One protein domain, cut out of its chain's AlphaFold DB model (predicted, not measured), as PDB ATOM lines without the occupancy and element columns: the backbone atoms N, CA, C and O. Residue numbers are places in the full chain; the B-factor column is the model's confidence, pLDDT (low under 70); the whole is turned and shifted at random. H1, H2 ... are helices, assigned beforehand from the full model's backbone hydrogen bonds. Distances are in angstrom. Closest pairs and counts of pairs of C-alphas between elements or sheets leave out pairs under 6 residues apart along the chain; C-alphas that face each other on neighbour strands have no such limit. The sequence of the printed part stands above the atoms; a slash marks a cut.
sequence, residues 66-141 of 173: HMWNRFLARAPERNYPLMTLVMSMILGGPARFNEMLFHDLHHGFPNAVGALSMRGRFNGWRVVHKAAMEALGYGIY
ATOM      1  N   HIS A  66      31.928 103.702   4.907       78.69
ATOM      2  CA  HIS A  66      33.154 102.909   5.049       78.69
ATOM      3  C   HIS A  66      32.978 101.734   6.014       78.69
ATOM      4  O   HIS A  66      33.597 100.687   5.826       78.69
ATOM      5  N   MET A  67      32.141 101.896   7.042       83.50
ATOM      6  CA  MET A  67      31.827 100.840   8.003       83.50
ATOM      7  C   MET A  67      31.192  99.638   7.300       83.50
ATOM      8  O   MET A  67      31.695  98.520   7.425       83.50
ATOM      9  N   TRP A  68      30.141  99.877   6.516       81.44
ATOM     10  CA  TRP A  68      29.437  98.833   5.781       81.44
ATOM     11  C   TRP A  68      30.331  98.152   4.749       81.44
ATOM     12  O   TRP A  68      30.419  96.925   4.706       81.44
ATOM     13  N   ASN A  69      31.101  98.933   3.993       75.75
ATOM     14  CA  ASN A  69      32.046  98.390   3.023       75.75
ATOM     15  C   ASN A  69      33.121  97.506   3.673       75.75
ATOM     16  O   ASN A  69      33.428  96.423   3.170       75.75
ATOM     17  N   ARG A  70      33.657  97.907   4.835       76.56
ATOM     18  CA  ARG A  70      34.602  97.083   5.611       76.56
ATOM     19  C   ARG A  70      33.951  95.812   6.153       76.56
ATOM     20  O   ARG A  70      34.604  94.771   6.173       76.56
ATOM     21  N   PHE A  71      32.696  95.887   6.586       80.88
ATOM     22  CA  PHE A  71      31.928  94.730   7.033       80.88
ATOM     23  C   PHE A  71      31.736  93.716   5.894       80.88
ATOM     24  O   PHE A  71      32.140  92.558   6.025       80.88
ATOM     25  N   LEU A  72      31.248  94.160   4.731       75.38
ATOM     26  CA  LEU A  72      31.079  93.304   3.551       75.38
ATOM     27  C   LEU A  72      32.402  92.719   3.044       75.38
ATOM     28  O   LEU A  72      32.431  91.614   2.502       75.38
ATOM     29  N   ALA A  73      33.511  93.431   3.241       67.06
ATOM     30  CA  ALA A  73      34.831  92.951   2.862       67.06
ATOM     31  C   ALA A  73      35.326  91.764   3.713       67.06
ATOM     32  O   ALA A  73      36.205  91.028   3.264       67.06
ATOM     33  N   ARG A  74      34.783  91.563   4.923       69.19
ATOM     34  CA  ARG A  74      35.253  90.540   5.872       69.19
ATOM     35  C   ARG A  74      34.509  89.207   5.794       69.19
ATOM     36  O   ARG A  74      35.107  88.202   6.159       69.19
ATOM     37  N   ALA A  75      33.274  89.162   5.287       68.94
ATOM     38  CA  ALA A  75      32.545  87.904   5.086       68.94
ATOM     39  C   ALA A  75      32.006  87.795   3.641       68.94
ATOM     40  O   ALA A  75      30.906  88.263   3.334       68.94
ATOM     41  N   PRO A  76      32.785  87.181   2.723       60.25
ATOM     42  CA  PRO A  76      32.494  87.176   1.288       60.25
ATOM     43  C   PRO A  76      31.248  86.368   0.920       60.25
ATOM     44  O   PRO A  76      30.580  86.708  -0.053       60.25
ATOM     45  N   GLU A  77      30.920  85.350   1.717       66.94
ATOM     46  CA  GLU A  77      29.722  84.523   1.542       66.94
ATOM     47  C   GLU A  77      28.429  85.283   1.885       66.94
ATOM     48  O   GLU A  77      27.341  84.816   1.558       66.94
ATOM     49  N   ARG A  78      28.535  86.470   2.512       70.81
ATOM     50  CA  ARG A  78      27.410  87.338   2.904       70.81
ATOM     51  C   ARG A  78      26.292  86.605   3.671       70.81
ATOM     52  O   ARG A  78      25.129  86.998   3.608       70.81
ATOM     53  N   ASN A  79      26.646  85.551   4.405       72.75
ATOM     54  CA  ASN A  79      25.707  84.732   5.161       72.75
ATOM     55  C   ASN A  79      25.528  85.299   6.574       72.75
ATOM     56  O   ASN A  79      26.320  85.019   7.473       72.75
ATOM     57  N   TYR A  80      24.501  86.128   6.751       83.38
ATOM     58  CA  TYR A  80      24.208  86.800   8.015       83.38
ATOM     59  C   TYR A  80      22.737  86.596   8.387       83.38
ATOM     60  O   TYR A  80      21.939  87.503   8.184       83.38
ATOM     61  N   PRO A  81      22.336  85.429   8.915       85.12
ATOM     62  CA  PRO A  81      20.922  85.076   9.058       85.12
ATOM     63  C   PRO A  81      20.127  86.096   9.885       85.12
ATOM     64  O   PRO A  81      19.063  86.538   9.456       85.12
ATOM     65  N   LEU A  82      20.678  86.549  11.017       88.50
ATOM     66  CA  LEU A  82      20.025  87.552  11.863       88.50
ATOM     67  C   LEU A  82      19.929  88.922  11.178       88.50
ATOM     68  O   LEU A  82      18.885  89.567  11.222       88.50
ATOM     69  N   MET A  83      20.994  89.361  10.506       87.88
ATOM     70  CA  MET A  83      20.980  90.636   9.786       87.88
ATOM     71  C   MET A  83      20.041  90.578   8.579       87.88
ATOM     72  O   MET A  83      19.293  91.521   8.354       87.88
ATOM     73  N   THR A  84      20.024  89.466   7.843       86.44
ATOM     74  CA  THR A  84      19.085  89.225   6.748       86.44
ATOM     75  C   THR A  84      17.654  89.319   7.249       86.44
ATOM     76  O   THR A  84      16.854  89.997   6.617       86.44
ATOM     77  N   LEU A  85      17.328  88.706   8.390       88.75
ATOM     78  CA  LEU A  85      15.997  88.796   8.987       88.75
ATOM     79  C   LEU A  85      15.619  90.250   9.311       88.75
ATOM     80  O   LEU A  85      14.602  90.743   8.826       88.75
ATOM     81  N   VAL A  86      16.461  90.950  10.078       90.00
ATOM     82  CA  VAL A  86      16.208  92.337  10.504       90.00
ATOM     83  C   VAL A  86      16.077  93.270   9.301       90.00
ATOM     84  O   VAL A  86      15.111  94.022   9.191       90.00
ATOM     85  N   MET A  87      17.006  93.190   8.351       86.81
ATOM     86  CA  MET A  87      16.995  94.048   7.169       86.81
ATOM     87  C   MET A  87      15.857  93.699   6.211       86.81
ATOM     88  O   MET A  87      15.326  94.593   5.563       86.81
ATOM     89  N   SER A  88      15.421  92.437   6.150       86.50
ATOM     90  CA  SER A  88      14.225  92.057   5.388       86.50
ATOM     91  C   SER A  88      12.969  92.690   5.973       86.50
ATOM     92  O   SER A  88      12.120  93.143   5.213       86.50
ATOM     93  N   MET A  89      12.852  92.775   7.299       85.50
ATOM     94  CA  MET A  89      11.725  93.462   7.938       85.50
ATOM     95  C   MET A  89      11.743  94.963   7.638       85.50
ATOM     96  O   MET A  89      10.723  95.525   7.254       85.50
ATOM     97  N   ILE A  90      12.912  95.600   7.753       83.25
ATOM     98  CA  ILE A  90      13.077  97.044   7.519       83.25
ATOM     99  C   ILE A  90      12.824  97.408   6.051       83.25
ATOM    100  O   ILE A  90      12.186  98.416   5.757       83.25
ATOM    101  N   LEU A  91      13.337  96.601   5.121       79.88
ATOM    102  CA  LEU A  91      13.331  96.915   3.693       79.88
ATOM    103  C   LEU A  91      12.136  96.327   2.933       79.88
ATOM    104  O   LEU A  91      12.002  96.584   1.739       79.88
ATOM    105  N   GLY A  92      11.269  95.553   3.590       79.44
ATOM    106  CA  GLY A  92      10.100  94.937   2.957       79.44
ATOM    107  C   GLY A  92      10.422  93.675   2.146       79.44
ATOM    108  O   GLY A  92       9.771  93.398   1.141       79.44
ATOM    109  N   GLY A  93      11.438  92.918   2.564       83.25
ATOM    110  CA  GLY A  93      11.698  91.550   2.119       83.25
ATOM    111  C   GLY A  93      13.179  91.219   1.883       83.25
ATOM    112  O   GLY A  93      14.006  92.113   1.690       83.25
ATOM    113  N   PRO A  94      13.526  89.918   1.819       79.50
ATOM    114  CA  PRO A  94      14.903  89.458   1.598       79.50
ATOM    115  C   PRO A  94      15.457  89.866   0.234       79.50
ATOM    116  O   PRO A  94      16.648  90.134   0.097       79.50
ATOM    117  N   ALA A  95      14.581  89.992  -0.762       76.25
ATOM    118  CA  ALA A  95      14.899  90.544  -2.072       76.25
ATOM    119  C   ALA A  95      15.527  91.945  -1.972       76.25
ATOM    120  O   ALA A  95      16.571  92.187  -2.571       76.25
ATOM    121  N   ARG A  96      14.928  92.829  -1.163       77.25
ATOM    122  CA  ARG A  96      15.351  94.227  -0.981       77.25
ATOM    123  C   ARG A  96      16.684  94.343  -0.264       77.25
ATOM    124  O   ARG A  96      17.531  95.147  -0.649       77.25
ATOM    125  N   PHE A  97      16.896  93.491   0.734       81.56
ATOM    126  CA  PHE A  97      18.191  93.390   1.388       81.56
ATOM    127  C   PHE A  97      19.281  92.868   0.440       81.56
ATOM    128  O   PHE A  97      20.396  93.383   0.434       81.56
ATOM    129  N   ASN A  98      18.955  91.906  -0.425       77.00
ATOM    130  CA  ASN A  98      19.887  91.438  -1.445       77.00
ATOM    131  C   ASN A  98      20.276  92.566  -2.419       77.00
ATOM    132  O   ASN A  98      21.452  92.709  -2.734       77.00
ATOM    133  N   GLU A  99      19.336  93.427  -2.830       73.88
ATOM    134  CA  GLU A  99      19.673  94.593  -3.666       73.88
ATOM    135  C   GLU A  99      20.664  95.530  -2.993       73.88
ATOM    136  O   GLU A  99      21.603  96.007  -3.622       73.88
ATOM    137  N   MET A 100      20.469  95.773  -1.700       79.50
ATOM    138  CA  MET A 100      21.357  96.617  -0.922       79.50
ATOM    139  C   MET A 100      22.795  96.077  -0.947       79.50
ATOM    140  O   MET A 100      23.726  96.841  -1.184       79.50
ATOM    141  N   LEU A 101      22.992  94.760  -0.822       78.31
ATOM    142  CA  LEU A 101      24.321  94.125  -0.862       78.31
ATOM    143  C   LEU A 101      25.065  94.287  -2.203       78.31
ATOM    144  O   LEU A 101      26.289  94.093  -2.245       78.31
ATOM    145  N   PHE A 102      24.343  94.602  -3.282       74.12
ATOM    146  CA  PHE A 102      24.854  94.704  -4.653       74.12
ATOM    147  C   PHE A 102      24.537  96.046  -5.334       74.12
ATOM    148  O   PHE A 102      24.706  96.176  -6.545       74.12
ATOM    149  N   HIS A 103      24.109  97.044  -4.567       74.38
ATOM    150  CA  HIS A 103      23.609  98.325  -5.064       74.38
ATOM    151  C   HIS A 103      24.571  99.042  -6.023       74.38
ATOM    152  O   HIS A 103      24.181  99.404  -7.128       74.38
ATOM    153  N   ASP A 104      25.845  99.179  -5.655       69.00
ATOM    154  CA  ASP A 104      26.822  99.895  -6.489       69.00
ATOM    155  C   ASP A 104      27.093  99.159  -7.808       69.00
ATOM    156  O   ASP A 104      27.271  99.768  -8.863       69.00
ATOM    157  N   LEU A 105      27.053  97.826  -7.777       68.38
ATOM    158  CA  LEU A 105      27.208  97.008  -8.975       68.38
ATOM    159  C   LEU A 105      25.997  97.137  -9.909       68.38
ATOM    160  O   LEU A 105      26.162  97.134 -11.126       68.38
ATOM    161  N   HIS A 106      24.793  97.285  -9.347       63.75
ATOM    162  CA  HIS A 106      23.588  97.593 -10.117       63.75
ATOM    163  C   HIS A 106      23.716  98.913 -10.877       63.75
ATOM    164  O   HIS A 106      23.303  98.984 -12.029       63.75
ATOM    165  N   HIS A 107      24.316  99.937 -10.268       64.62
ATOM    166  CA  HIS A 107      24.553 101.205 -10.953       64.62
ATOM    167  C   HIS A 107      25.581 101.092 -12.085       64.62
ATOM    168  O   HIS A 107      25.406 101.731 -13.118       64.62
ATOM    169  N   GLY A 108      26.615 100.261 -11.924       63.78
ATOM    170  CA  GLY A 108      27.627 100.053 -12.964       63.78
ATOM    171  C   GLY A 108      27.163  99.180 -14.135       63.78
ATOM    172  O   GLY A 108      27.533  99.442 -15.275       63.78
ATOM    173  N   PHE A 109      26.351  98.149 -13.874       62.16
ATOM    174  CA  PHE A 109      26.018  97.117 -14.867       62.16
ATOM    175  C   PHE A 109      24.546  96.670 -14.797       62.16
ATOM    176  O   PHE A 109      24.275  95.478 -14.621       62.16
ATOM    177  N   PRO A 110      23.577  97.589 -14.959       55.69
ATOM    178  CA  PRO A 110      22.166  97.343 -14.651       55.69
ATOM    179  C   PRO A 110      21.577  96.134 -15.385       55.69
ATOM    180  O   PRO A 110      20.824  95.384 -14.784       55.69
ATOM    181  N   ASN A 111      21.972  95.885 -16.640       54.88
ATOM    182  CA  ASN A 111      21.452  94.773 -17.449       54.88
ATOM    183  C   ASN A 111      22.184  93.437 -17.229       54.88
ATOM    184  O   ASN A 111      21.653  92.387 -17.582       54.88
ATOM    185  N   ALA A 112      23.395  93.458 -16.665       57.41
ATOM    186  CA  ALA A 112      24.206  92.253 -16.462       57.41
ATOM    187  C   ALA A 112      23.963  91.599 -15.090       57.41
ATOM    188  O   ALA A 112      24.306  90.435 -14.883       57.41
ATOM    189  N   VAL A 113      23.375  92.339 -14.143       53.38
ATOM    190  CA  VAL A 113      23.159  91.868 -12.764       53.38
ATOM    191  C   VAL A 113      21.706  91.507 -12.436       53.38
ATOM    192  O   VAL A 113      21.466  90.964 -11.357       53.38
ATOM    193  N   GLY A 114      20.757  91.758 -13.349       51.50
ATOM    194  CA  GLY A 114      19.334  91.400 -13.221       51.50
ATOM    195  C   GLY A 114      18.387  92.406 -13.900       51.50
ATOM    196  O   GLY A 114      18.811  93.471 -14.325       51.50
ATOM    197  N   ALA A 115      17.092  92.095 -14.021       42.97
ATOM    198  CA  ALA A 115      16.122  92.985 -14.680       42.97
ATOM    199  C   ALA A 115      15.699  94.181 -13.796       42.97
ATOM    200  O   ALA A 115      15.389  94.007 -12.617       42.97
ATOM    201  N   LEU A 116      15.580  95.375 -14.400       40.19
ATOM    202  CA  LEU A 116      15.230  96.663 -13.760       40.19
ATOM    203  C   LEU A 116      13.928  96.649 -12.925       40.19
ATOM    204  O   LEU A 116      13.789  97.433 -11.982       40.19
ATOM    205  N   SER A 117      12.981  95.761 -13.246       41.34
ATOM    206  CA  SER A 117      11.694  95.603 -12.548       41.34
ATOM    207  C   SER A 117      11.660  94.442 -11.541       41.34
ATOM    208  O   SER A 117      10.743  94.378 -10.726       41.34
ATOM    209  N   MET A 118      12.663  93.550 -11.536       39.84
ATOM    210  CA  MET A 118      12.735  92.358 -10.670       39.84
ATOM    211  C   MET A 118      13.845  92.485  -9.627       39.84
ATOM    212  O   MET A 118      14.775  91.680  -9.523       39.84
ATOM    213  N   ARG A 119      13.662  93.535  -8.834       49.91
ATOM    214  CA  ARG A 119      14.422  94.026  -7.687       49.91
ATOM    215  C   ARG A 119      14.616  93.029  -6.517       49.91
ATOM    216  O   ARG A 119      14.227  93.276  -5.379       49.91
ATOM    217  N   GLY A 120      15.166  91.849  -6.808       44.22
ATOM    218  CA  GLY A 120      15.324  90.756  -5.839       44.22
ATOM    219  C   GLY A 120      16.122  89.539  -6.301       44.22
ATOM    220  O   GLY A 120      16.544  88.740  -5.466       44.22
ATOM    221  N   ARG A 121      16.373  89.393  -7.607       51.81
ATOM    222  CA  ARG A 121      17.167  88.290  -8.170       51.81
ATOM    223  C   ARG A 121      18.539  88.785  -8.622       51.81
ATOM    224  O   ARG A 121      18.866  88.711  -9.799       51.81
ATOM    225  N   PHE A 122      19.335  89.307  -7.693       56.91
ATOM    226  CA  PHE A 122      20.765  89.454  -7.961       56.91
ATOM    227  C   PHE A 122      21.384  88.063  -8.032       56.91
ATOM    228  O   PHE A 122      21.123  87.223  -7.165       56.91
ATOM    229  N   ASN A 123      22.206  87.825  -9.054       60.56
ATOM    230  CA  ASN A 123      23.043  86.634  -9.089       60.56
ATOM    231  C   ASN A 123      23.871  86.566  -7.794       60.56
ATOM    232  O   ASN A 123      24.371  87.584  -7.311       60.56
ATOM    233  N   GLY A 124      24.007  85.369  -7.217       61.28
ATOM    234  CA  GLY A 124      24.752  85.182  -5.971       61.28
ATOM    235  C   GLY A 124      26.177  85.743  -6.060       61.28
ATOM    236  O   GLY A 124      26.751  85.884  -7.144       61.28
ATOM    237  N   TRP A 125      26.785  86.033  -4.907       67.62
ATOM    238  CA  TRP A 125      28.046  86.781  -4.840       67.62
ATOM    239  C   TRP A 125      29.177  86.216  -5.712       67.62
ATOM    240  O   TRP A 125      30.009  86.980  -6.194       67.62
ATOM    241  N   ARG A 126      29.206  84.893  -5.915       69.75
ATOM    242  CA  ARG A 126      30.214  84.191  -6.716       69.75
ATOM    243  C   ARG A 126      30.153  84.583  -8.189       69.75
ATOM    244  O   ARG A 126      31.193  84.796  -8.803       69.75
ATOM    245  N   VAL A 127      28.947  84.693  -8.744       72.81
ATOM    246  CA  VAL A 127      28.725  85.096 -10.141       72.81
ATOM    247  C   VAL A 127      29.131  86.553 -10.321       72.81
ATOM    248  O   VAL A 127      29.909  86.876 -11.211       72.81
ATOM    249  N   VAL A 128      28.697  87.407  -9.392       70.69
ATOM    250  CA  VAL A 128      29.091  88.819  -9.335       70.69
ATOM    251  C   VAL A 128      30.611  88.983  -9.252       70.69
ATOM    252  O   VAL A 128      31.189  89.799  -9.962       70.69
ATOM    253  N   HIS A 129      31.280  88.201  -8.400       72.38
ATOM    254  CA  HIS A 129      32.730  88.261  -8.251       72.38
ATOM    255  C   HIS A 129      33.456  87.851  -9.537       72.38
ATOM    256  O   HIS A 129      34.400  88.531  -9.928       72.38
ATOM    257  N   LYS A 130      33.009  86.779 -10.207       73.19
ATOM    258  CA  LYS A 130      33.577  86.341 -11.490       73.19
ATOM    259  C   LYS A 130      33.460  87.433 -12.558       73.19
ATOM    260  O   LYS A 130      34.480  87.803 -13.126       73.19
ATOM    261  N   ALA A 131      32.267  88.000 -12.739       72.75
ATOM    262  CA  ALA A 131      32.035  89.073 -13.705       72.75
ATOM    263  C   ALA A 131      32.891  90.319 -13.414       72.75
ATOM    264  O   ALA A 131      33.487  90.898 -14.319       72.75
ATOM    265  N   ALA A 132      33.024  90.706 -12.140       71.56
ATOM    266  CA  ALA A 132      33.878  91.829 -11.755       71.56
ATOM    267  C   ALA A 132      35.367  91.562 -12.046       71.56
ATOM    268  O   ALA A 132      36.076  92.457 -12.497       71.56
ATOM    269  N   MET A 133      35.853  90.338 -11.811       73.44
ATOM    270  CA  MET A 133      37.235  89.961 -12.131       73.44
ATOM    271  C   MET A 133      37.501  89.942 -13.639       73.44
ATOM    272  O   MET A 133      38.592  90.309 -14.061       73.44
ATOM    273  N   GLU A 134      36.516  89.542 -14.438       75.62
ATOM    274  CA  GLU A 134      36.582  89.565 -15.899       75.62
ATOM    275  C   GLU A 134      36.626  91.005 -16.435       75.62
ATOM    276  O   GLU A 134      37.518  91.346 -17.207       75.62
ATOM    277  N   ALA A 135      35.765  91.893 -15.923       71.31
ATOM    278  CA  ALA A 135      35.789  93.324 -16.240       71.31
ATOM    279  C   ALA A 135      37.131  93.995 -15.887       71.31
ATOM    280  O   ALA A 135      37.640  94.816 -16.651       71.31
ATOM    281  N   LEU A 136      37.731  93.623 -14.749       70.62
ATOM    282  CA  LEU A 136      39.084  94.057 -14.381       70.62
ATOM    283  C   LEU A 136      40.145  93.493 -15.338       70.62
ATOM    284  O   LEU A 136      41.083  94.204 -15.688       70.62
ATOM    285  N   GLY A 137      39.989  92.243 -15.786       71.88
ATOM    286  CA  GLY A 137      40.866  91.604 -16.771       71.88
ATOM    287  C   GLY A 137      40.850  92.286 -18.142       71.88
ATOM    288  O   GLY A 137      41.881  92.326 -18.805       71.88
ATOM    289  N   TYR A 138      39.726  92.896 -18.530       76.62
ATOM    290  CA  TYR A 138      39.618  93.716 -19.744       76.62
ATOM    291  C   TYR A 138      40.324  95.080 -19.647       76.62
ATOM    292  O   TYR A 138      40.343  95.827 -20.623       76.62
ATOM    293  N   GLY A 139      40.894  95.441 -18.492       68.44
ATOM    294  CA  GLY A 139      41.626  96.701 -18.324       68.44
ATOM    295  C   GLY A 139      40.743  97.955 -18.352       68.44
ATOM    296  O   GLY A 139      41.259  99.061 -18.499       68.44
ATOM    297  N   ILE A 140      39.421  97.795 -18.195       63.03
ATOM    298  CA  ILE A 140      38.431  98.891 -18.202       63.03
ATOM    299  C   ILE A 140      38.653  99.839 -17.010       63.03
ATOM    300  O   ILE A 140      38.391 101.036 -17.100       63.03
ATOM    301  N   TYR A 141      39.202  99.319 -15.910       63.19
ATOM    302  CA  TYR A 141      39.656 100.109 -14.772       63.19
ATOM    303  C   TYR A 141      41.183 100.114 -14.743       63.19
ATOM    304  O   TYR A 141      41.809  99.128 -14.352       63.19
TER     305      TYR A 141
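What this domain is: This is residues 66 to 141 of the 173 residues of the protein "Hypothetical protein" of Pyrodinium bahamense (UniProt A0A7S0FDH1). The longest helix, H5, points away from four shorter helices with few contacts among them; its residues 133 to 137 and the tail 138 to 141 stick out as an arm. Toward the other end of the long axis H2 and H3 pack about perpendicular to each other, H4 follows H3, H1 is set off to one side, and a wide loop, residues 109 to 124, leads from H4 back to H5. The printed part has 76 residues with five named helices, H1 to H5 in chain order, and no named strand: the class is all helix. The whole is compact, with a radius of gyration of the C-alphas of 13.1 A and spans of 39 by 30 by 20 A.

Where its parts are: H5, residues 125 to 137, is 18.2 A long and ends at C-alpha 137 at (40.866, 91.604, -16.771). H4 is residues 103 to 108 and H3 residues 94 to 101. H2, residues 81 to 91, is 15.1 A long. H1, residues 66 to 74, is 12.6 A long and begins at C-alpha 66 at (33.154, 102.909, 5.049).

How they stand to each other: H5 and H4 are apart, but only just, their closest C-alphas 8.4 A from each other. H4 and H3 meet only through their tight link. H3 touches H2 about perpendicular, at 83 degrees; their closest C-alphas, of Pro 94 and Ser 88, are 4.6 A apart. H1 touches no helix; it is apart from H3 only just, at 8.1 A. In each of the five helices every O i to N i+4 pair is within hydrogen-bond range.

The domain as a whole: The C-alphas farthest apart, of Met 89 and Gly 139, are 39.9 A from each other. The printed part has no cut. The link from H4 to H5 is long, 16 residues. Mean pLDDT of the printed part is 70.4; residues 73 to 77, 104 to 126 and 139 to 141 are under 70.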